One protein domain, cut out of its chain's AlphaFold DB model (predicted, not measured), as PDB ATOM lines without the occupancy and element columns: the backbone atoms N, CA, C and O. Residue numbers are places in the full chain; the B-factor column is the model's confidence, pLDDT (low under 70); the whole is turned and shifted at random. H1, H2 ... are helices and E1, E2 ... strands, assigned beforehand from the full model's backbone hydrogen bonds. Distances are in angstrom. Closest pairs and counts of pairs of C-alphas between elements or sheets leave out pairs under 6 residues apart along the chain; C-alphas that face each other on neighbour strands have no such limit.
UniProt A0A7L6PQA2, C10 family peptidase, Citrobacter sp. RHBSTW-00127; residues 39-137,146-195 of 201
ATOM      1  N   THR A  39     -12.019   7.035  51.035       97.56
ATOM      2  CA  THR A  39     -12.585   5.705  50.769       97.56
ATOM      3  C   THR A  39     -12.046   5.112  49.470       97.56
ATOM      4  O   THR A  39     -11.488   4.018  49.472       97.56
ATOM      5  N   ALA A  40     -12.106   5.869  48.368       98.25
ATOM      6  CA  ALA A  40     -11.597   5.409  47.079       98.25
ATOM      7  C   ALA A  40     -10.091   5.125  47.114       98.25
ATOM      8  O   ALA A  40      -9.627   4.133  46.550       98.25
ATOM      9  N   LEU A  41      -9.325   5.979  47.800       98.25
ATOM     10  CA  LEU A  41      -7.895   5.766  47.980       98.25
ATOM     11  C   LEU A  41      -7.620   4.510  48.815       98.25
ATOM     12  O   LEU A  41      -6.797   3.696  48.414       98.25
ATOM     13  N   ALA A  42      -8.308   4.324  49.942       97.81
ATOM     14  CA  ALA A  42      -8.124   3.172  50.817       97.81
ATOM     15  C   ALA A  42      -8.450   1.853  50.096       97.81
ATOM     16  O   ALA A  42      -7.630   0.936  50.103       97.81
ATOM     17  N   ILE A  43      -9.573   1.797  49.373       98.00
ATOM     18  CA  ILE A  43      -9.933   0.648  48.533       98.00
ATOM     19  C   ILE A  43      -8.852   0.395  47.471       98.00
ATOM     20  O   ILE A  43      -8.401  -0.736  47.315       98.00
ATOM     21  N   ALA A  44      -8.358   1.429  46.785       98.31
ATOM     22  CA  ALA A  44      -7.304   1.257  45.787       98.31
ATOM     23  C   ALA A  44      -5.983   0.730  46.386       98.31
ATOM     24  O   ALA A  44      -5.306  -0.081  45.751       98.31
ATOM     25  N   GLN A  45      -5.617   1.143  47.606       97.94
ATOM     26  CA  GLN A  45      -4.443   0.609  48.312       97.94
ATOM     27  C   GLN A  45      -4.634  -0.864  48.710       97.94
ATOM     28  O   GLN A  45      -3.714  -1.668  48.543       97.94
ATOM     29  N   LEU A  46      -5.837  -1.240  49.159       96.94
ATOM     30  CA  LEU A  46      -6.214  -2.631  49.433       96.94
ATOM     31  C   LEU A  46      -6.124  -3.491  48.163       96.94
ATOM     32  O   LEU A  46      -5.525  -4.566  48.174       96.94
ATOM     33  N   MET A  47      -6.656  -2.998  47.043       97.81
ATOM     34  CA  MET A  47      -6.578  -3.668  45.741       97.81
ATOM     35  C   MET A  47      -5.129  -3.827  45.270       97.81
ATOM     36  O   MET A  47      -4.738  -4.888  44.775       97.81
ATOM     37  N   ARG A  48      -4.295  -2.800  45.482       97.69
ATOM     38  CA  ARG A  48      -2.876  -2.820  45.113       97.69
ATOM     39  C   ARG A  48      -2.079  -3.880  45.868       97.69
ATOM     40  O   ARG A  48      -1.216  -4.503  45.240       97.69
ATOM     41  N   ALA A  49      -2.366  -4.092  47.155       96.31
ATOM     42  CA  ALA A  49      -1.701  -5.108  47.977       96.31
ATOM     43  C   ALA A  49      -1.810  -6.510  47.356       96.31
ATOM     44  O   ALA A  49      -0.840  -7.262  47.346       96.31
ATOM     45  N   ASN A  50      -2.956  -6.807  46.737       94.75
ATOM     46  CA  ASN A  50      -3.215  -8.085  46.072       94.75
ATOM     47  C   ASN A  50      -3.036  -8.042  44.546       94.75
ATOM     48  O   ASN A  50      -3.113  -9.077  43.891       94.75
ATOM     49  N   SER A  51      -2.781  -6.863  43.966       97.56
ATOM     50  CA  SER A  51      -2.719  -6.647  42.510       97.56
ATOM     51  C   SER A  51      -3.937  -7.237  41.783       97.56
ATOM     52  O   SER A  51      -3.809  -7.943  40.779       97.56
ATOM     53  N   TYR A  52      -5.125  -6.969  42.330       97.44
ATOM     54  CA  TYR A  52      -6.399  -7.517  41.876       97.44
ATOM     55  C   TYR A  52      -7.456  -6.404  41.766       97.44
ATOM     56  O   TYR A  52      -7.471  -5.511  42.614       97.44
ATOM     57  N   PRO A  53      -8.342  -6.420  40.749       98.00
ATOM     58  CA  PRO A  53      -8.508  -7.426  39.697       98.00
ATOM     59  C   PRO A  53      -7.612  -7.201  38.485       98.00
ATOM     60  O   PRO A  53      -7.145  -6.099  38.221       98.00
ATOM     61  N   ALA A  54      -7.442  -8.233  37.659       98.06
ATOM     62  CA  ALA A  54      -6.765  -8.078  36.370       98.06
ATOM     63  C   ALA A  54      -7.552  -7.186  35.391       98.06
ATOM     64  O   ALA A  54      -6.951  -6.506  34.554       98.06
ATOM     65  N   LYS A  55      -8.892  -7.207  35.467       98.62
ATOM     66  CA  LYS A  55      -9.775  -6.453  34.575       98.62
ATOM     67  C   LYS A  55     -10.980  -5.857  35.295       98.62
ATOM     68  O   LYS A  55     -11.501  -6.474  36.217       98.62
ATOM     69  N   GLY A  56     -11.429  -4.697  34.825       98.56
ATOM     70  CA  GLY A  56     -12.711  -4.107  35.204       98.56
ATOM     71  C   GLY A  56     -13.889  -4.773  34.491       98.56
ATOM     72  O   GLY A  56     -13.716  -5.447  33.468       98.56
ATOM     73  N   LYS A  57     -15.091  -4.571  35.036       98.62
ATOM     74  CA  LYS A  57     -16.341  -5.128  34.512       98.62
ATOM     75  C   LYS A  57     -17.449  -4.078  34.454       98.62
ATOM     76  O   LYS A  57     -17.669  -3.324  35.403       98.62
ATOM     77  N   GLY A  58     -18.182  -4.079  33.344       98.25
ATOM     78  CA  GLY A  58     -19.394  -3.282  33.170       98.25
ATOM     79  C   GLY A  58     -19.184  -1.764  33.163       98.25
ATOM     80  O   GLY A  58     -18.187  -1.243  32.666       98.25
ATOM     81  N   MET A  59     -20.185  -1.051  33.678       98.44
ATOM     82  CA  MET A  59     -20.260   0.410  33.664       98.44
ATOM     83  C   MET A  59     -20.165   0.959  35.089       98.44
ATOM     84  O   MET A  59     -20.821   0.431  35.986       98.44
ATOM     85  N   ILE A  60     -19.444   2.062  35.264       98.31
ATOM     86  CA  ILE A  60     -19.361   2.841  36.510       98.31
ATOM     87  C   ILE A  60     -19.925   4.250  36.287       98.31
ATOM     88  O   ILE A  60     -20.216   4.631  35.147       98.31
ATOM     89  N   ASN A  61     -20.128   5.024  37.353       97.50
ATOM     90  CA  ASN A  61     -20.653   6.386  37.227       97.50
ATOM     91  C   ASN A  61     -19.641   7.327  36.549       97.50
ATOM     92  O   ASN A  61     -18.469   6.989  36.393       97.50
ATOM     93  N   GLY A  62     -20.110   8.490  36.102       97.06
ATOM     94  CA  GLY A  62     -19.221   9.594  35.747       97.06
ATOM     95  C   GLY A  62     -18.733  10.342  36.993       97.06
ATOM     96  O   GLY A  62     -19.079   9.978  38.119       97.06
ATOM     97  N   ILE A  63     -17.926  11.387  36.797       96.25
ATOM     98  CA  ILE A  63     -17.404  12.201  37.908       96.25
ATOM     99  C   ILE A  63     -18.539  13.039  38.508       96.25
ATOM    100  O   ILE A  63     -18.680  13.129  39.724       96.25
ATOM    101  N   MET A  64     -19.379  13.629  37.662       93.69
ATOM    102  CA  MET A  64     -20.604  14.316  38.066       93.69
ATOM    103  C   MET A  64     -21.829  13.431  37.799       93.69
ATOM    104  O   MET A  64     -21.794  12.534  36.959       93.69
ATOM    105  N   ALA A  65     -22.942  13.680  38.496       87.38
ATOM    106  CA  ALA A  65     -24.153  12.860  38.370       87.38
ATOM    107  C   ALA A  65     -24.754  12.887  36.948       87.38
ATOM    108  O   ALA A  65     -25.410  11.945  36.510       87.38
ATOM    109  N   GLU A  66     -24.532  13.989  36.245       91.69
ATOM    110  CA  GLU A  66     -24.944  14.271  34.877       91.69
ATOM    111  C   GLU A  66     -23.969  13.742  33.813       91.69
ATOM    112  O   GLU A  66     -24.325  13.701  32.631       91.69
ATOM    113  N   ASP A  67     -22.765  13.326  34.210       95.56
ATOM    114  CA  ASP A  67     -21.784  12.777  33.283       95.56
ATOM    115  C   ASP A  67     -22.230  11.396  32.774       95.56
ATOM    116  O   ASP A  67     -22.875  10.620  33.492       95.56
ATOM    117  N   PRO A  68     -21.878  11.035  31.527       96.50
ATOM    118  CA  PRO A  68     -22.135   9.695  31.030       96.50
ATOM    119  C   PRO A  68     -21.403   8.655  31.884       96.50
ATOM    120  O   PRO A  68     -20.275   8.865  32.333       96.50
ATOM    121  N   LYS A  69     -22.029   7.485  32.036       98.00
ATOM    122  CA  LYS A  69     -21.373   6.327  32.647       98.00
ATOM    123  C   LYS A  69     -20.096   5.962  31.890       98.00
ATOM    124  O   LYS A  69     -20.063   5.997  30.658       98.00
ATOM    125  N   ILE A  70     -19.081   5.534  32.628       98.44
ATOM    126  CA  ILE A  70     -17.790   5.114  32.083       98.44
ATOM    127  C   ILE A  70     -17.825   3.598  31.887       98.44
ATOM    128  O   ILE A  70     -18.185   2.859  32.801       98.44
ATOM    129  N   ASN A  71     -17.475   3.128  30.690       98.56
ATOM    130  CA  ASN A  71     -17.357   1.698  30.413       98.56
ATOM    131  C   ASN A  71     -15.955   1.211  30.791       98.56
ATOM    132  O   ASN A  71     -14.977   1.637  30.176       98.56
ATOM    133  N   ILE A  72     -15.871   0.311  31.767       98.69
ATOM    134  CA  ILE A  72     -14.618  -0.326  32.188       98.69
ATOM    135  C   ILE A  72     -14.585  -1.820  31.854       98.69
ATOM    136  O   ILE A  72     -13.664  -2.517  32.277       98.69
ATOM    137  N   ASP A  73     -15.572  -2.324  31.110       98.62
ATOM    138  CA  ASP A  73     -15.672  -3.736  30.772       98.62
ATOM    139  C   ASP A  73     -14.451  -4.198  29.969       98.62
ATOM    140  O   ASP A  73     -14.162  -3.712  28.873       98.62
ATOM    141  N   GLY A  74     -13.682  -5.116  30.555       98.25
ATOM    142  CA  GLY A  74     -12.444  -5.620  29.969       98.25
ATOM    143  C   GLY A  74     -11.239  -4.679  30.078       98.25
ATOM    144  O   GLY A  74     -10.171  -5.040  29.571       98.25
ATOM    145  N   TYR A  75     -11.363  -3.524  30.744       98.62
ATOM    146  CA  TYR A  75     -10.239  -2.620  31.006       98.62
ATOM    147  C   TYR A  75      -9.159  -3.345  31.812       98.62
ATOM    148  O   TYR A  75      -9.454  -3.869  32.878       98.62
ATOM    149  N   VAL A  76      -7.917  -3.383  31.324       98.62
ATOM    150  CA  VAL A  76      -6.814  -4.116  31.968       98.62
ATOM    151  C   VAL A  76      -6.078  -3.218  32.959       98.62
ATOM    152  O   VAL A  76      -5.453  -2.234  32.560       98.62
ATOM    153  N   TYR A  77      -6.069  -3.599  34.236       98.56
ATOM    154  CA  TYR A  77      -5.293  -2.903  35.259       98.56
ATOM    155  C   TYR A  77      -3.844  -3.397  35.252       98.56
ATOM    156  O   TYR A  77      -3.537  -4.533  35.613       98.56
ATOM    157  N   ARG A  78      -2.936  -2.529  34.797       98.12
ATOM    158  CA  ARG A  78      -1.494  -2.798  34.707       98.12
ATOM    159  C   ARG A  78      -0.811  -2.604  36.057       98.12
ATOM    160  O   ARG A  78      -0.059  -1.652  36.246       98.12
ATOM    161  N   TRP A  79      -1.095  -3.500  37.002       98.38
ATOM    162  CA  TRP A  79      -0.526  -3.472  38.357       98.38
ATOM    163  C   TRP A  79       1.005  -3.443  38.375       98.38
ATOM    164  O   TRP A  79       1.596  -2.873  39.287       98.38
ATOM    165  N   ASP A  80       1.647  -3.995  37.342       97.94
ATOM    166  CA  ASP A  80       3.097  -3.963  37.144       97.94
ATOM    167  C   ASP A  80       3.664  -2.545  36.960       97.94
ATOM    168  O   ASP A  80       4.825  -2.308  37.284       97.94
ATOM    169  N   LEU A  81       2.850  -1.598  36.483       97.94
ATOM    170  CA  LEU A  81       3.218  -0.185  36.347       97.94
ATOM    171  C   LEU A  81       2.920   0.634  37.611       97.94
ATOM    172  O   LEU A  81       3.420   1.746  37.756       97.94
ATOM    173  N   MET A  82       2.091   0.119  38.521       98.19
ATOM    174  CA  MET A  82       1.607   0.860  39.687       98.19
ATOM    175  C   MET A  82       2.598   0.745  40.850       98.19
ATOM    176  O   MET A  82       2.410  -0.046  41.776       98.19
ATOM    177  N   ASP A  83       3.688   1.509  40.791       97.06
ATOM    178  CA  ASP A  83       4.680   1.560  41.867       97.06
ATOM    179  C   ASP A  83       4.172   2.305  43.124       97.06
ATOM    180  O   ASP A  83       3.139   2.985  43.117       97.06
ATOM    181  N   ASP A  84       4.907   2.181  44.232       97.38
ATOM    182  CA  ASP A  84       4.492   2.727  45.528       97.38
ATOM    183  C   ASP A  84       4.420   4.262  45.565       97.38
ATOM    184  O   ASP A  84       3.774   4.815  46.452       97.38
ATOM    185  N   LYS A  85       5.093   4.972  44.654       97.31
ATOM    186  CA  LYS A  85       5.320   6.428  44.731       97.31
ATOM    187  C   LYS A  85       4.935   7.188  43.459       97.31
ATOM    188  O   LYS A  85       5.212   8.385  43.369       97.31
ATOM    189  N   ALA A  86       4.333   6.511  42.484       96.88
ATOM    190  CA  ALA A  86       4.015   7.029  41.158       96.88
ATOM    191  C   ALA A  86       5.225   7.719  40.482       96.88
ATOM    192  O   ALA A  86       5.177   8.904  40.114       96.88
ATOM    193  N   LEU A  87       6.345   6.995  40.360       96.69
ATOM    194  CA  LEU A  87       7.628   7.572  39.944       96.69
ATOM    195  C   LEU A  87       7.638   8.004  38.471       96.69
ATOM    196  O   LEU A  87       8.120   9.103  38.175       96.69
ATOM    197  N   SER A  88       7.094   7.182  37.568       98.19
ATOM    198  CA  SER A  88       7.025   7.468  36.124       98.19
ATOM    199  C   SER A  88       5.687   8.088  35.702       98.19
ATOM    200  O   SER A  88       4.724   8.106  36.467       98.19
ATOM    201  N   GLU A  89       5.617   8.626  34.484       98.19
ATOM    202  CA  GLU A  89       4.365   9.147  33.916       98.19
ATOM    203  C   GLU A  89       3.341   8.025  33.712       98.19
ATOM    204  O   GLU A  89       2.197   8.146  34.139       98.19
ATOM    205  N   GLU A  90       3.788   6.879  33.204       98.38
ATOM    206  CA  GLU A  90       2.961   5.688  33.024       98.38
ATOM    207  C   GLU A  90       2.428   5.161  34.361       98.38
ATOM    208  O   GLU A  90       1.267   4.759  34.444       98.38
ATOM    209  N   ALA A  91       3.246   5.200  35.420       98.50
ATOM    210  CA  ALA A  91       2.810   4.849  36.767       98.50
ATOM    211  C   ALA A  91       1.710   5.802  37.254       98.50
ATOM    212  O   ALA A  91       0.678   5.359  37.750       98.50
ATOM    213  N   ARG A  92       1.887   7.116  37.075       98.62
ATOM    214  CA  ARG A  92       0.893   8.129  37.473       98.62
ATOM    215  C   ARG A  92      -0.430   7.946  36.744       98.62
ATOM    216  O   ARG A  92      -1.482   8.032  37.377       98.62
ATOM    217  N   ASP A  93      -0.389   7.668  35.450       98.56
ATOM    218  CA  ASP A  93      -1.591   7.461  34.646       98.56
ATOM    219  C   ASP A  93      -2.299   6.160  35.029       98.56
ATOM    220  O   ASP A  93      -3.508   6.169  35.267       98.56
ATOM    221  N   ALA A  94      -1.556   5.060  35.188       98.69
ATOM    222  CA  ALA A  94      -2.115   3.782  35.619       98.69
ATOM    223  C   ALA A  94      -2.754   3.880  37.015       98.69
ATOM    224  O   ALA A  94      -3.899   3.461  37.200       98.69
ATOM    225  N   ILE A  95      -2.042   4.472  37.979       98.75
ATOM    226  CA  ILE A  95      -2.505   4.610  39.364       98.75
ATOM    227  C   ILE A  95      -3.714   5.548  39.434       98.75
ATOM    228  O   ILE A  95      -4.732   5.193  40.022       98.75
ATOM    229  N   SER A  96      -3.642   6.728  38.813       98.75
ATOM    230  CA  SER A  96      -4.751   7.685  38.871       98.75
ATOM    231  C   SER A  96      -6.007   7.186  38.158       98.75
ATOM    232  O   SER A  96      -7.109   7.450  38.633       98.75
ATOM    233  N   THR A  97      -5.859   6.418  37.076       98.75
ATOM    234  CA  THR A  97      -6.991   5.767  36.403       98.75
ATOM    235  C   THR A  97      -7.622   4.701  37.294       98.75
ATOM    236  O   THR A  97      -8.840   4.676  37.439       98.75
ATOM    237  N   MET A  98      -6.818   3.853  37.949       98.75
ATOM    238  CA  MET A  98      -7.319   2.863  38.911       98.75
ATOM    239  C   MET A  98      -8.095   3.539  40.048       98.75
ATOM    240  O   MET A  98      -9.257   3.213  40.280       98.75
ATOM    241  N   ILE A  99      -7.499   4.532  40.711       98.75
ATOM    242  CA  ILE A  99      -8.147   5.240  41.821       98.75
ATOM    243  C   ILE A  99      -9.418   5.962  41.343       98.75
ATOM    244  O   ILE A  99     -10.449   5.910  42.010       98.75
ATOM    245  N   GLY A 100      -9.377   6.596  40.168       98.69
ATOM    246  CA  GLY A 100     -10.533   7.256  39.567       98.69
ATOM    247  C   GLY A 100     -11.677   6.294  39.242       98.69
ATOM    248  O   GLY A 100     -12.831   6.606  39.533       98.69
ATOM    249  N   HIS A 101     -11.371   5.106  38.707       98.81
ATOM    250  CA  HIS A 101     -12.368   4.062  38.462       98.81
ATOM    251  C   HIS A 101     -13.020   3.599  39.768       98.81
ATOM    252  O   HIS A 101     -14.239   3.477  39.813       98.81
ATOM    253  N   VAL A 102     -12.242   3.395  40.839       98.69
ATOM    254  CA  VAL A 102     -12.795   3.064  42.166       98.69
ATOM    255  C   VAL A 102     -13.713   4.175  42.650       98.69
ATOM    256  O   VAL A 102     -14.857   3.901  42.992       98.69
ATOM    257  N   ALA A 103     -13.249   5.427  42.621       98.44
ATOM    258  CA  ALA A 103     -14.018   6.570  43.102       98.44
ATOM    259  C   ALA A 103     -15.369   6.707  42.377       98.44
ATOM    260  O   ALA A 103     -16.401   6.926  43.012       98.44
ATOM    261  N   CYS A 104     -15.378   6.520  41.057       98.38
ATOM    262  CA  CYS A 104     -16.596   6.545  40.256       98.38
ATOM    263  C   CYS A 104     -17.501   5.322  40.513       98.38
ATOM    264  O   CYS A 104     -18.725   5.458  40.540       98.38
ATOM    265  N   ALA A 105     -16.923   4.133  40.716       98.25
ATOM    266  CA  ALA A 105     -17.673   2.909  41.004       98.25
ATOM    267  C   ALA A 105     -18.422   2.995  42.341       98.25
ATOM    268  O   ALA A 105     -19.600   2.660  42.397       98.25
ATOM    269  N   ILE A 106     -17.776   3.540  43.378       97.38
ATOM    270  CA  ILE A 106     -18.373   3.729  44.711       97.38
ATOM    271  C   ILE A 106     -19.224   5.003  44.825       97.38
ATOM    272  O   ILE A 106     -19.538   5.429  45.931       97.38
ATOM    273  N   ASN A 107     -19.548   5.650  43.696       96.19
ATOM    274  CA  ASN A 107     -20.388   6.852  43.644       96.19
ATOM    275  C   ASN A 107     -19.872   8.005  44.538       96.19
ATOM    276  O   ASN A 107     -20.623   8.669  45.260       96.19
ATOM    277  N   THR A 108     -18.560   8.251  44.488       96.88
ATOM    278  CA  THR A 108     -17.920   9.329  45.253       96.88
ATOM    279  C   THR A 108     -18.532  10.683  44.904       96.88
ATOM    280  O   THR A 108     -18.644  11.066  43.741       96.88
ATOM    281  N   ARG A 109     -18.859  11.469  45.930       96.12
ATOM    282  CA  ARG A 109     -19.231  12.878  45.788       96.12
ATOM    283  C   ARG A 109     -17.968  13.717  45.752       96.12
ATOM    284  O   ARG A 109     -17.371  13.997  46.790       96.12
ATOM    285  N   PHE A 110     -17.562  14.098  44.549       96.81
ATOM    286  CA  PHE A 110     -16.321  14.822  44.334       96.81
ATOM    287  C   PHE A 110     -16.400  16.279  44.796       96.81
ATOM    288  O   PHE A 110     -17.332  17.016  44.469       96.81
ATOM    289  N   GLY A 111     -15.375  16.716  45.524       94.81
ATOM    290  CA  GLY A 111     -15.198  18.106  45.913       94.81
ATOM    291  C   GLY A 111     -13.736  18.540  45.876       94.81
ATOM    292  O   GLY A 111     -12.800  17.741  45.842       94.81
ATOM    293  N   LEU A 112     -13.538  19.860  45.831       92.88
ATOM    294  CA  LEU A 112     -12.207  20.463  45.704       92.88
ATOM    295  C   LEU A 112     -11.374  20.324  46.985       92.88
ATOM    296  O   LEU A 112     -10.161  20.163  46.919       92.88
ATOM    297  N   SER A 113     -12.022  20.423  48.147       90.88
ATOM    298  CA  SER A 113     -11.380  20.358  49.467       90.88
ATOM    299  C   SER A 113     -11.633  19.045  50.203       90.88
ATOM    300  O   SER A 113     -10.914  18.727  51.145       90.88
ATOM    301  N   SER A 114     -12.662  18.304  49.799       90.19
ATOM    302  CA  SER A 114     -13.049  17.014  50.357       90.19
ATOM    303  C   SER A 114     -13.926  16.291  49.345       90.19
ATOM    304  O   SER A 114     -14.777  16.928  48.723       90.19
ATOM    305  N   SER A 115     -13.725  14.985  49.215       94.44
ATOM    306  CA  SER A 115     -14.609  14.093  48.472       94.44
ATOM    307  C   SER A 115     -15.043  12.983  49.413       94.44
ATOM    308  O   SER A 115     -14.218  12.467  50.172       94.44
ATOM    309  N   SER A 116     -16.325  12.637  49.388       90.94
ATOM    310  CA  SER A 116     -16.900  11.692  50.342       90.94
ATOM    311  C   SER A 116     -17.765  10.641  49.673       90.94
ATOM    312  O   SER A 116     -18.378  10.865  48.630       90.94
ATOM    313  N   GLN A 117     -17.827   9.498  50.333       88.69
ATOM    314  CA  GLN A 117     -18.741   8.405  50.064       88.69
ATOM    315  C   GLN A 117     -19.766   8.384  51.221       88.69
ATOM    316  O   GLN A 117     -19.440   8.839  52.323       88.69
ATOM    317  N   LEU A 118     -21.027   8.015  50.966       79.25
ATOM    318  CA  LEU A 118     -22.097   8.079  51.980       79.25
ATOM    319  C   LEU A 118     -22.716   6.735  52.378       79.25
ATOM    320  O   LEU A 118     -23.422   6.690  53.385       79.25
ATOM    321  N   ASP A 119     -22.520   5.690  51.586       86.62
ATOM    322  CA  ASP A 119     -23.192   4.400  51.722       86.62
ATOM    323  C   ASP A 119     -22.235   3.227  51.464       86.62
ATOM    324  O   ASP A 119     -21.932   2.899  50.317       86.62
ATOM    325  N   PHE A 120     -21.805   2.548  52.525       86.69
ATOM    326  CA  PHE A 120     -20.898   1.399  52.442       86.69
ATOM    327  C   PHE A 120     -21.399   0.285  51.497       86.69
ATOM    328  O   PHE A 120     -20.601  -0.498  50.980       86.69
ATOM    329  N   LEU A 121     -22.709   0.199  51.228       91.00
ATOM    330  CA  LEU A 121     -23.249  -0.767  50.268       91.00
ATOM    331  C   LEU A 121     -22.763  -0.503  48.838       91.00
ATOM    332  O   LEU A 121     -22.633  -1.450  48.062       91.00
ATOM    333  N   GLU A 122     -22.464   0.748  48.481       93.62
ATOM    334  CA  GLU A 122     -21.884   1.096  47.179       93.62
ATOM    335  C   GLU A 122     -20.434   0.603  47.061       93.62
ATOM    336  O   GLU A 122     -20.018   0.198  45.979       93.62
ATOM    337  N   GLU A 123     -19.681   0.564  48.165       94.06
ATOM    338  CA  GLU A 123     -18.322   0.010  48.198       94.06
ATOM    339  C   GLU A 123     -18.337  -1.497  47.945       94.06
ATOM    340  O   GLU A 123     -17.636  -1.988  47.058       94.06
ATOM    341  N   ILE A 124     -19.190  -2.219  48.679       93.88
ATOM    342  CA  ILE A 124     -19.369  -3.668  48.525       93.88
ATOM    343  C   ILE A 124     -19.847  -3.985  47.104       93.88
ATOM    344  O   ILE A 124     -19.263  -4.833  46.431       93.88
ATOM    345  N   SER A 125     -20.865  -3.266  46.618       95.25
ATOM    346  CA  SER A 125     -21.409  -3.480  45.270       95.25
ATOM    347  C   SER A 125     -20.348  -3.230  44.199       95.25
ATOM    348  O   SER A 125     -20.197  -4.042  43.295       95.25
ATOM    349  N   ALA A 126     -19.552  -2.163  44.313       97.06
ATOM    350  CA  ALA A 126     -18.472  -1.887  43.370       97.06
ATOM    351  C   ALA A 126     -17.396  -2.985  43.376       97.06
ATOM    352  O   ALA A 126     -16.962  -3.433  42.309       97.06
ATOM    353  N   LEU A 127     -16.967  -3.438  44.559       97.06
ATOM    354  CA  LEU A 127     -15.976  -4.508  44.693       97.06
ATOM    355  C   LEU A 127     -16.443  -5.790  43.995       97.06
ATOM    356  O   LEU A 127     -15.681  -6.368  43.217       97.06
ATOM    357  N   VAL A 128     -17.699  -6.187  44.198       97.19
ATOM    358  CA  VAL A 128     -18.278  -7.397  43.598       97.19
ATOM    359  C   VAL A 128     -18.562  -7.206  42.102       97.19
ATOM    360  O   VAL A 128     -18.055  -7.951  41.257       97.19
ATOM    361  N   ASP A 129     -19.334  -6.183  41.738       97.75
ATOM    362  CA  ASP A 129     -19.890  -6.035  40.390       97.75
ATOM    363  C   ASP A 129     -18.874  -5.517  39.371       97.75
ATOM    364  O   ASP A 129     -18.874  -5.962  38.217       97.75
ATOM    365  N   ASN A 130     -18.011  -4.583  39.779       98.50
ATOM    366  CA  ASN A 130     -17.075  -3.899  38.889       98.50
ATOM    367  C   ASN A 130     -15.643  -4.420  39.011       98.50
ATOM    368  O   ASN A 130     -14.907  -4.399  38.018       98.50
ATOM    369  N   PHE A 131     -15.261  -4.909  40.195       98.38
ATOM    370  CA  PHE A 131     -13.902  -5.373  40.477       98.38
ATOM    371  C   PHE A 131     -13.791  -6.872  40.771       98.38
ATOM    372  O   PHE A 131     -12.701  -7.346  41.070       98.38
ATOM    373  N   SER A 132     -14.871  -7.637  40.582       97.12
ATOM    374  CA  SER A 132     -14.875  -9.107  40.638       97.12
ATOM    375  C   SER A 132     -14.338  -9.696  41.949       97.12
ATOM    376  O   SER A 132     -13.781 -10.794  41.936       97.12
ATOM    377  N   TYR A 133     -14.452  -8.980  43.066       96.00
ATOM    378  CA  TYR A 133     -14.254  -9.579  44.384       96.00
ATOM    379  C   TYR A 133     -15.378 -10.580  44.673       96.00
ATOM    380  O   TYR A 133     -16.460 -10.505  44.084       96.00
ATOM    381  N   GLU A 134     -15.102 -11.538  45.555       93.12
ATOM    382  CA  GLU A 134     -16.122 -12.464  46.046       93.12
ATOM    383  C   GLU A 134     -17.197 -11.701  46.831       93.12
ATOM    384  O   GLU A 134     -16.932 -10.639  47.392       93.12
ATOM    385  N   ASP A 135     -18.419 -12.230  46.850       87.69
ATOM    386  CA  ASP A 135     -19.559 -11.627  47.547       87.69
ATOM    387  C   ASP A 135     -19.581 -11.934  49.055       87.69
ATOM    388  O   ASP A 135     -20.435 -11.412  49.776       87.69
ATOM    389  N   ASP A 136     -18.606 -12.700  49.553       87.69
ATOM    390  CA  ASP A 136     -18.372 -12.956  50.978       87.69
ATOM    391  C   ASP A 136     -17.623 -11.790  51.653       87.69
ATOM    392  O   ASP A 136     -16.535 -11.930  52.212       87.69
ATOM    393  N   ILE A 137     -18.197 -10.586  51.555       87.00
ATOM    394  CA  ILE A 137     -17.676  -9.377  52.203       87.00
ATOM    395  C   ILE A 137     -18.483  -9.112  53.473       87.00
ATOM    396  O   ILE A 137     -19.674  -8.797  53.432       87.00
ATOM    397  N   ASN A 146     -20.154   2.168  76.252       71.94
ATOM    398  CA  ASN A 146     -19.560   2.278  77.589       71.94
ATOM    399  C   ASN A 146     -19.923   1.128  78.549       71.94
ATOM    400  O   ASN A 146     -20.044   1.336  79.757       71.94
ATOM    401  N   ASN A 147     -20.093  -0.090  78.030       73.00
ATOM    402  CA  ASN A 147     -20.498  -1.271  78.803       73.00
ATOM    403  C   ASN A 147     -19.541  -2.453  78.584       73.00
ATOM    404  O   ASN A 147     -18.781  -2.488  77.626       73.00
ATOM    405  N   PHE A 148     -19.608  -3.485  79.439       66.25
ATOM    406  CA  PHE A 148     -18.776  -4.700  79.310       66.25
ATOM    407  C   PHE A 148     -18.904  -5.397  77.938       66.25
ATOM    408  O   PHE A 148     -17.977  -6.063  77.482       66.25
ATOM    409  N   THR A 149     -20.035  -5.209  77.255       70.25
ATOM    410  CA  THR A 149     -20.273  -5.677  75.883       70.25
ATOM    411  C   THR A 149     -19.299  -5.091  74.860       70.25
ATOM    412  O   THR A 149     -19.007  -5.760  73.874       70.25
ATOM    413  N   ASP A 150     -18.746  -3.903  75.114       73.25
ATOM    414  CA  ASP A 150     -17.788  -3.244  74.223       73.25
ATOM    415  C   ASP A 150     -16.475  -4.023  74.123       73.25
ATOM    416  O   ASP A 150     -15.905  -4.124  73.040       73.25
ATOM    417  N   TYR A 151     -16.026  -4.628  75.229       68.00
ATOM    418  CA  TYR A 151     -14.801  -5.429  75.253       68.00
ATOM    419  C   TYR A 151     -14.933  -6.694  74.396       68.00
ATOM    420  O   TYR A 151     -14.035  -7.009  73.621       68.00
ATOM    421  N   ILE A 152     -16.071  -7.391  74.492       71.50
ATOM    422  CA  ILE A 152     -16.343  -8.606  73.704       71.50
ATOM    423  C   ILE A 152     -16.464  -8.266  72.212       71.50
ATOM    424  O   ILE A 152     -15.980  -9.004  71.354       71.50
ATOM    425  N   GLN A 153     -17.103  -7.142  71.887       78.25
ATOM    426  CA  GLN A 153     -17.213  -6.679  70.504       78.25
ATOM    427  C   GLN A 153     -15.845  -6.298  69.934       78.25
ATOM    428  O   GLN A 153     -15.507  -6.725  68.833       78.25
ATOM    429  N   GLN A 154     -15.033  -5.565  70.697       82.75
ATOM    430  CA  GLN A 154     -13.686  -5.188  70.285       82.75
ATOM    431  C   GLN A 154     -12.780  -6.411  70.098       82.75
ATOM    432  O   GLN A 154     -12.059  -6.470  69.107       82.75
ATOM    433  N   SER A 155     -12.830  -7.404  70.995       85.12
ATOM    434  CA  SER A 155     -12.045  -8.631  70.825       85.12
ATOM    435  C   SER A 155     -12.466  -9.398  69.573       85.12
ATOM    436  O   SER A 155     -11.609  -9.802  68.801       85.12
ATOM    437  N   THR A 156     -13.772  -9.512  69.318       87.06
ATOM    438  CA  THR A 156     -14.296 -10.190  68.119       87.06
ATOM    439  C   THR A 156     -13.849  -9.493  66.830       87.06
ATOM    440  O   THR A 156     -13.455 -10.156  65.876       87.06
ATOM    441  N   ILE A 157     -13.876  -8.155  66.796       90.25
ATOM    442  CA  ILE A 157     -13.388  -7.375  65.648       90.25
ATOM    443  C   ILE A 157     -11.887  -7.573  65.465       90.25
ATOM    444  O   ILE A 157     -11.440  -7.820  64.349       90.25
ATOM    445  N   ASN A 158     -11.113  -7.494  66.547       92.50
ATOM    446  CA  ASN A 158      -9.673  -7.698  66.490       92.50
ATOM    447  C   ASN A 158      -9.330  -9.092  65.957       92.50
ATOM    448  O   ASN A 158      -8.465  -9.197  65.095       92.50
ATOM    449  N   ASP A 159     -10.016 -10.136  66.424       92.94
ATOM    450  CA  ASP A 159      -9.804 -11.508  65.963       92.94
ATOM    451  C   ASP A 159     -10.120 -11.642  64.465       92.94
ATOM    452  O   ASP A 159      -9.298 -12.170  63.718       92.94
ATOM    453  N   ALA A 160     -11.240 -11.072  63.999       92.62
ATOM    454  CA  ALA A 160     -11.611 -11.075  62.581       92.62
ATOM    455  C   ALA A 160     -10.603 -10.313  61.696       92.62
ATOM    456  O   ALA A 160     -10.271 -10.754  60.593       92.62
ATOM    457  N   VAL A 161     -10.087  -9.176  62.177       95.19
ATOM    458  CA  VAL A 161      -9.040  -8.411  61.484       95.19
ATOM    459  C   VAL A 161      -7.739  -9.209  61.440       95.19
ATOM    460  O   VAL A 161      -7.132  -9.322  60.380       95.19
ATOM    461  N   ILE A 162      -7.313  -9.800  62.561       96.38
ATOM    462  CA  ILE A 162      -6.094 -10.615  62.628       96.38
ATOM    463  C   ILE A 162      -6.196 -11.821  61.688       96.38
ATOM    464  O   ILE A 162      -5.230 -12.100  60.983       96.38
ATOM    465  N   GLU A 163      -7.342 -12.505  61.633       95.38
ATOM    466  CA  GLU A 163      -7.575 -13.639  60.729       95.38
ATOM    467  C   GLU A 163      -7.413 -13.234  59.254       95.38
ATOM    468  O   GLU A 163      -6.653 -13.869  58.521       95.38
ATOM    469  N   ASN A 164      -8.021 -12.117  58.836       95.06
ATOM    470  CA  ASN A 164      -7.851 -11.586  57.477       95.06
ATOM    471  C   ASN A 164      -6.385 -11.245  57.171       95.06
ATOM    472  O   ASN A 164      -5.849 -11.652  56.137       95.06
ATOM    473  N   LEU A 165      -5.700 -10.569  58.101       96.94
ATOM    474  CA  LEU A 165      -4.286 -10.232  57.947       96.94
ATOM    475  C   LEU A 165      -3.405 -11.490  57.831       96.94
ATOM    476  O   LEU A 165      -2.475 -11.509  57.026       96.94
ATOM    477  N   GLN A 166      -3.693 -12.554  58.592       96.62
ATOM    478  CA  GLN A 166      -2.986 -13.841  58.498       96.62
ATOM    479  C   GLN A 166      -3.180 -14.518  57.137       96.62
ATOM    480  O   GLN A 166      -2.269 -15.192  56.654       96.62
ATOM    481  N   MET A 167      -4.337 -14.314  56.507       94.62
ATOM    482  CA  MET A 167      -4.629 -14.779  55.148       94.62
ATOM    483  C   MET A 167      -4.005 -13.891  54.057       94.62
ATOM    484  O   MET A 167      -4.098 -14.220  52.878       94.62
ATOM    485  N   GLY A 168      -3.332 -12.797  54.434       94.44
ATOM    486  CA  GLY A 168      -2.718 -11.850  53.503       94.44
ATOM    487  C   GLY A 168      -3.684 -10.790  52.971       94.44
ATOM    488  O   GLY A 168      -3.334 -10.069  52.040       94.44
ATOM    489  N   PHE A 169      -4.873 -10.661  53.563       94.12
ATOM    490  CA  PHE A 169      -5.868  -9.676  53.163       94.12
ATOM    491  C   PHE A 169      -5.834  -8.462  54.102       94.12
ATOM    492  O   PHE A 169      -6.206  -8.578  55.271       94.12
ATOM    493  N   PRO A 170      -5.389  -7.283  53.625       96.31
ATOM    494  CA  PRO A 170      -5.571  -6.056  54.382       96.31
ATOM    495  C   PRO A 170      -7.059  -5.702  54.475       96.31
ATOM    496  O   PRO A 170      -7.844  -6.015  53.579       96.31
ATOM    497  N   VAL A 171      -7.441  -5.030  55.558       96.25
ATOM    498  CA  VAL A 171      -8.841  -4.767  55.908       96.25
ATOM    499  C   VAL A 171      -9.138  -3.279  55.777       96.25
ATOM    500  O   VAL A 171      -8.399  -2.446  56.303       96.25
ATOM    501  N   LEU A 172     -10.227  -2.927  55.093       95.50
ATOM    502  CA  LEU A 172     -10.725  -1.553  55.065       95.50
ATOM    503  C   LEU A 172     -11.291  -1.191  56.445       95.50
ATOM    504  O   LEU A 172     -12.101  -1.931  57.000       95.50
ATOM    505  N   VAL A 173     -10.853  -0.066  57.008       94.12
ATOM    506  CA  VAL A 173     -11.288   0.399  58.329       94.12
ATOM    507  C   VAL A 173     -11.673   1.867  58.261       94.12
ATOM    508  O   VAL A 173     -10.829   2.736  58.018       94.12
ATOM    509  N   ASP A 174     -12.940   2.136  58.557       91.31
ATOM    510  CA  ASP A 174     -13.443   3.485  58.765       91.31
ATOM    511  C   ASP A 174     -13.273   3.909  60.219       91.31
ATOM    512  O   ASP A 174     -13.784   3.293  61.157       91.31
ATOM    513  N   ILE A 175     -12.560   5.012  60.396       88.94
ATOM    514  CA  ILE A 175     -12.472   5.748  61.652       88.94
ATOM    515  C   ILE A 175     -13.290   7.040  61.523       88.94
ATOM    516  O   ILE A 175     -13.655   7.438  60.413       88.94
ATOM    517  N   PRO A 176     -13.608   7.743  62.627       86.38
ATOM    518  CA  PRO A 176     -14.389   8.973  62.555       86.38
ATOM    519  C   PRO A 176     -13.824   9.984  61.540       86.38
ATOM    520  O   PRO A 176     -12.785  10.602  61.765       86.38
ATOM    521  N   GLY A 177     -14.539  10.158  60.424       87.94
ATOM    522  CA  GLY A 177     -14.209  11.107  59.360       87.94
ATOM    523  C   GLY A 177     -13.130  10.666  58.364       87.94
ATOM    524  O   GLY A 177     -12.728  11.498  57.551       87.94
ATOM    525  N   HIS A 178     -12.647   9.417  58.401       93.56
ATOM    526  CA  HIS A 178     -11.597   8.958  57.485       93.56
ATOM    527  C   HIS A 178     -11.634   7.444  57.244       93.56
ATOM    528  O   HIS A 178     -11.788   6.675  58.187       93.56
ATOM    529  N   SER A 179     -11.415   7.028  55.997       95.06
ATOM    530  CA  SER A 179     -11.244   5.620  55.621       95.06
ATOM    531  C   SER A 179      -9.758   5.291  55.490       95.06
ATOM    532  O   SER A 179      -8.988   6.057  54.901       95.06
ATOM    533  N   THR A 180      -9.353   4.151  56.037       95.69
ATOM    534  CA  THR A 180      -7.958   3.693  56.112       95.69
ATOM    535  C   THR A 180      -7.857   2.207  55.794       95.69
ATOM    536  O   THR A 180      -8.871   1.519  55.691       95.69
ATOM    537  N   VAL A 181      -6.636   1.696  55.646       97.44
ATOM    538  CA  VAL A 181      -6.397   0.259  55.478       97.44
ATOM    539  C   VAL A 181      -5.615  -0.258  56.674       97.44
ATOM    540  O   VAL A 181      -4.477   0.155  56.867       97.44
ATOM    541  N   CYS A 182      -6.199  -1.161  57.459       97.19
ATOM    542  CA  CYS A 182      -5.453  -1.951  58.429       97.19
ATOM    543  C   CYS A 182      -4.656  -3.013  57.675       97.19
ATOM    544  O   CYS A 182      -5.232  -3.861  56.990       97.19
ATOM    545  N   ASP A 183      -3.334  -2.952  57.767       97.19
ATOM    546  CA  ASP A 183      -2.447  -3.782  56.955       97.19
ATOM    547  C   ASP A 183      -1.406  -4.545  57.772       97.19
ATOM    548  O   ASP A 183      -0.552  -5.221  57.204       97.19
ATOM    549  N   GLY A 184      -1.472  -4.483  59.100       96.56
ATOM    550  CA  GLY A 184      -0.552  -5.227  59.940       96.56
ATOM    551  C   GLY A 184      -0.951  -5.287  61.404       96.56
ATOM    552  O   GLY A 184      -1.830  -4.571  61.879       96.56
ATOM    553  N   TYR A 185      -0.258  -6.154  62.133       96.56
ATOM    554  CA  TYR A 185      -0.444  -6.383  63.558       96.56
ATOM    555  C   TYR A 185       0.916  -6.499  64.248       96.56
ATOM    556  O   TYR A 185       1.777  -7.261  63.812       96.56
ATOM    557  N   MET A 186       1.112  -5.751  65.334       94.81
ATOM    558  CA  MET A 186       2.373  -5.656  66.087       94.81
ATOM    559  C   MET A 186       2.299  -6.329  67.470       94.81
ATOM    560  O   MET A 186       3.216  -6.181  68.278       94.81
ATOM    561  N   GLY A 187       1.212  -7.047  67.769       91.94
ATOM    562  CA  GLY A 187       0.975  -7.640  69.089       91.94
ATOM    563  C   GLY A 187       0.246  -6.705  70.056       91.94
ATOM    564  O   GLY A 187       0.134  -5.502  69.825       91.94
ATOM    565  N   ASP A 188      -0.261  -7.274  71.152       88.44
ATOM    566  CA  ASP A 188      -0.928  -6.558  72.251       88.44
ATOM    567  C   ASP A 188      -2.056  -5.604  71.805       88.44
ATOM    568  O   ASP A 188      -2.220  -4.516  72.358       88.44
ATOM    569  N   GLY A 189      -2.823  -5.991  70.779       88.31
ATOM    570  CA  GLY A 189      -3.915  -5.171  70.237       88.31
ATOM    571  C   GLY A 189      -3.459  -3.948  69.431       88.31
ATOM    572  O   GLY A 189      -4.269  -3.064  69.163       88.31
ATOM    573  N   VAL A 190      -2.179  -3.868  69.052       92.69
ATOM    574  CA  VAL A 190      -1.641  -2.781  68.224       92.69
ATOM    575  C   VAL A 190      -1.654  -3.183  66.754       92.69
ATOM    576  O   VAL A 190      -0.979  -4.131  66.352       92.69
ATOM    577  N   PHE A 191      -2.394  -2.417  65.957       95.00
ATOM    578  CA  PHE A 191      -2.535  -2.589  64.514       95.00
ATOM    579  C   PHE A 191      -1.775  -1.505  63.749       95.00
ATOM    580  O   PHE A 191      -1.565  -0.405  64.267       95.00
ATOM    581  N   SER A 192      -1.368  -1.830  62.524       95.00
ATOM    582  CA  SER A 192      -0.786  -0.886  61.572       95.00
ATOM    583  C   SER A 192      -1.820  -0.436  60.559       95.00
ATOM    584  O   SER A 192      -2.670  -1.230  60.152       95.00
ATOM    585  N   PHE A 193      -1.734   0.831  60.161       95.75
ATOM    586  CA  PHE A 193      -2.694   1.447  59.262       95.75
ATOM    587  C   PHE A 193      -1.998   2.244  58.172       95.75
ATOM    588  O   PHE A 193      -1.203   3.135  58.449       95.75
ATOM    589  N   ASN A 194      -2.390   2.022  56.925       96.75
ATOM    590  CA  ASN A 194      -2.086   2.938  55.842       96.75
ATOM    591  C   ASN A 194      -3.193   3.992  55.724       96.75
ATOM    592  O   ASN A 194      -4.310   3.712  55.276       96.75
ATOM    593  N   TYR A 195      -2.862   5.228  56.102       96.38
ATOM    594  CA  TYR A 195      -3.798   6.354  56.099       96.38
ATOM    595  C   TYR A 195      -4.007   6.996  54.720       96.38
ATOM    596  O   TYR A 195      -4.864   7.872  54.586       96.38
TER     597      TYR A 195
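Overview. This is residues 39 to 137 and 146 to 195 of the 201 residues of the protein "C10 family peptidase" of Citrobacter sp. RHBSTW-00127 (UniProt A0A7L6PQA2). A small, strongly twisted three-strand sheet has H1 packed along one face and the end of H4 packed slantwise on the other; H2 crosses H1 on its side away from the sheet, and H3 packs on the end of H2. Residues 146 to 153, including the first residues of H4, stick out. The printed part has 149 residues, with four named helices and then three named strands, in antiparallel order E1, E2, E3; the class is mixed. It is compact, with a radius of gyration of the C-alphas of 16.5 A, and elongated, spanning 50 by 32 by 32 A.

Arrangement. H1, residues 39 to 50, is on the sheet of E1, residues 171 to 175, E2, residues 178 to 185, and E3, residues 191 to 194. It runs along the strands over E2, at a height over the sheet of 8.8 A; the closest C-alphas of H1 and E2 are those of Thr 39 and Ser 179, 5.0 A. H2, residues 89 to 105, touches H1 at a steep tilt of 60 degrees, closest at the C-alphas of Ala 40 and Ala 103, 4.8 A; H1 touches H2 with residues 39 to 44 alone, and H2 touches H1 with residues 98 to 103 alone. H3, residues 120 to 129, touches residues 102 to 105 of H2, closest at the C-alphas of Ala 126 and Ala 105, 5.4 A. H4, residues 148 to 166, is on the opposite face from H1, over E2, with C-alphas 165 and 184 closest at 6.6 A. The strands form a meander, each the antiparallel neighbour of the one before; N 173 and O 180, 2.9 A, and N 183 and O 192, 3.0 A, are within hydrogen-bond range. Every O i to N i+4 pair is within range in H2 and H3, 7 of 8 in H1 and 14 of 15 in H4.

Along the chain. H1 begins at C-alpha 39, (-12.585, 5.705, 50.769), and E3 ends at C-alpha 194, (-2.086, 2.938, 55.842). First to last C-alpha, H4 measures 27.7 A, H2 24.0 A and E2 19.9 A.

Size, cuts and confidence. Residues 138 to 145 are cut out, with 28.0 A between C-alphas 137 and 146. The links H1 to H2 and H2 to H3 are long. Residues 148 and 151 have pLDDT under 70.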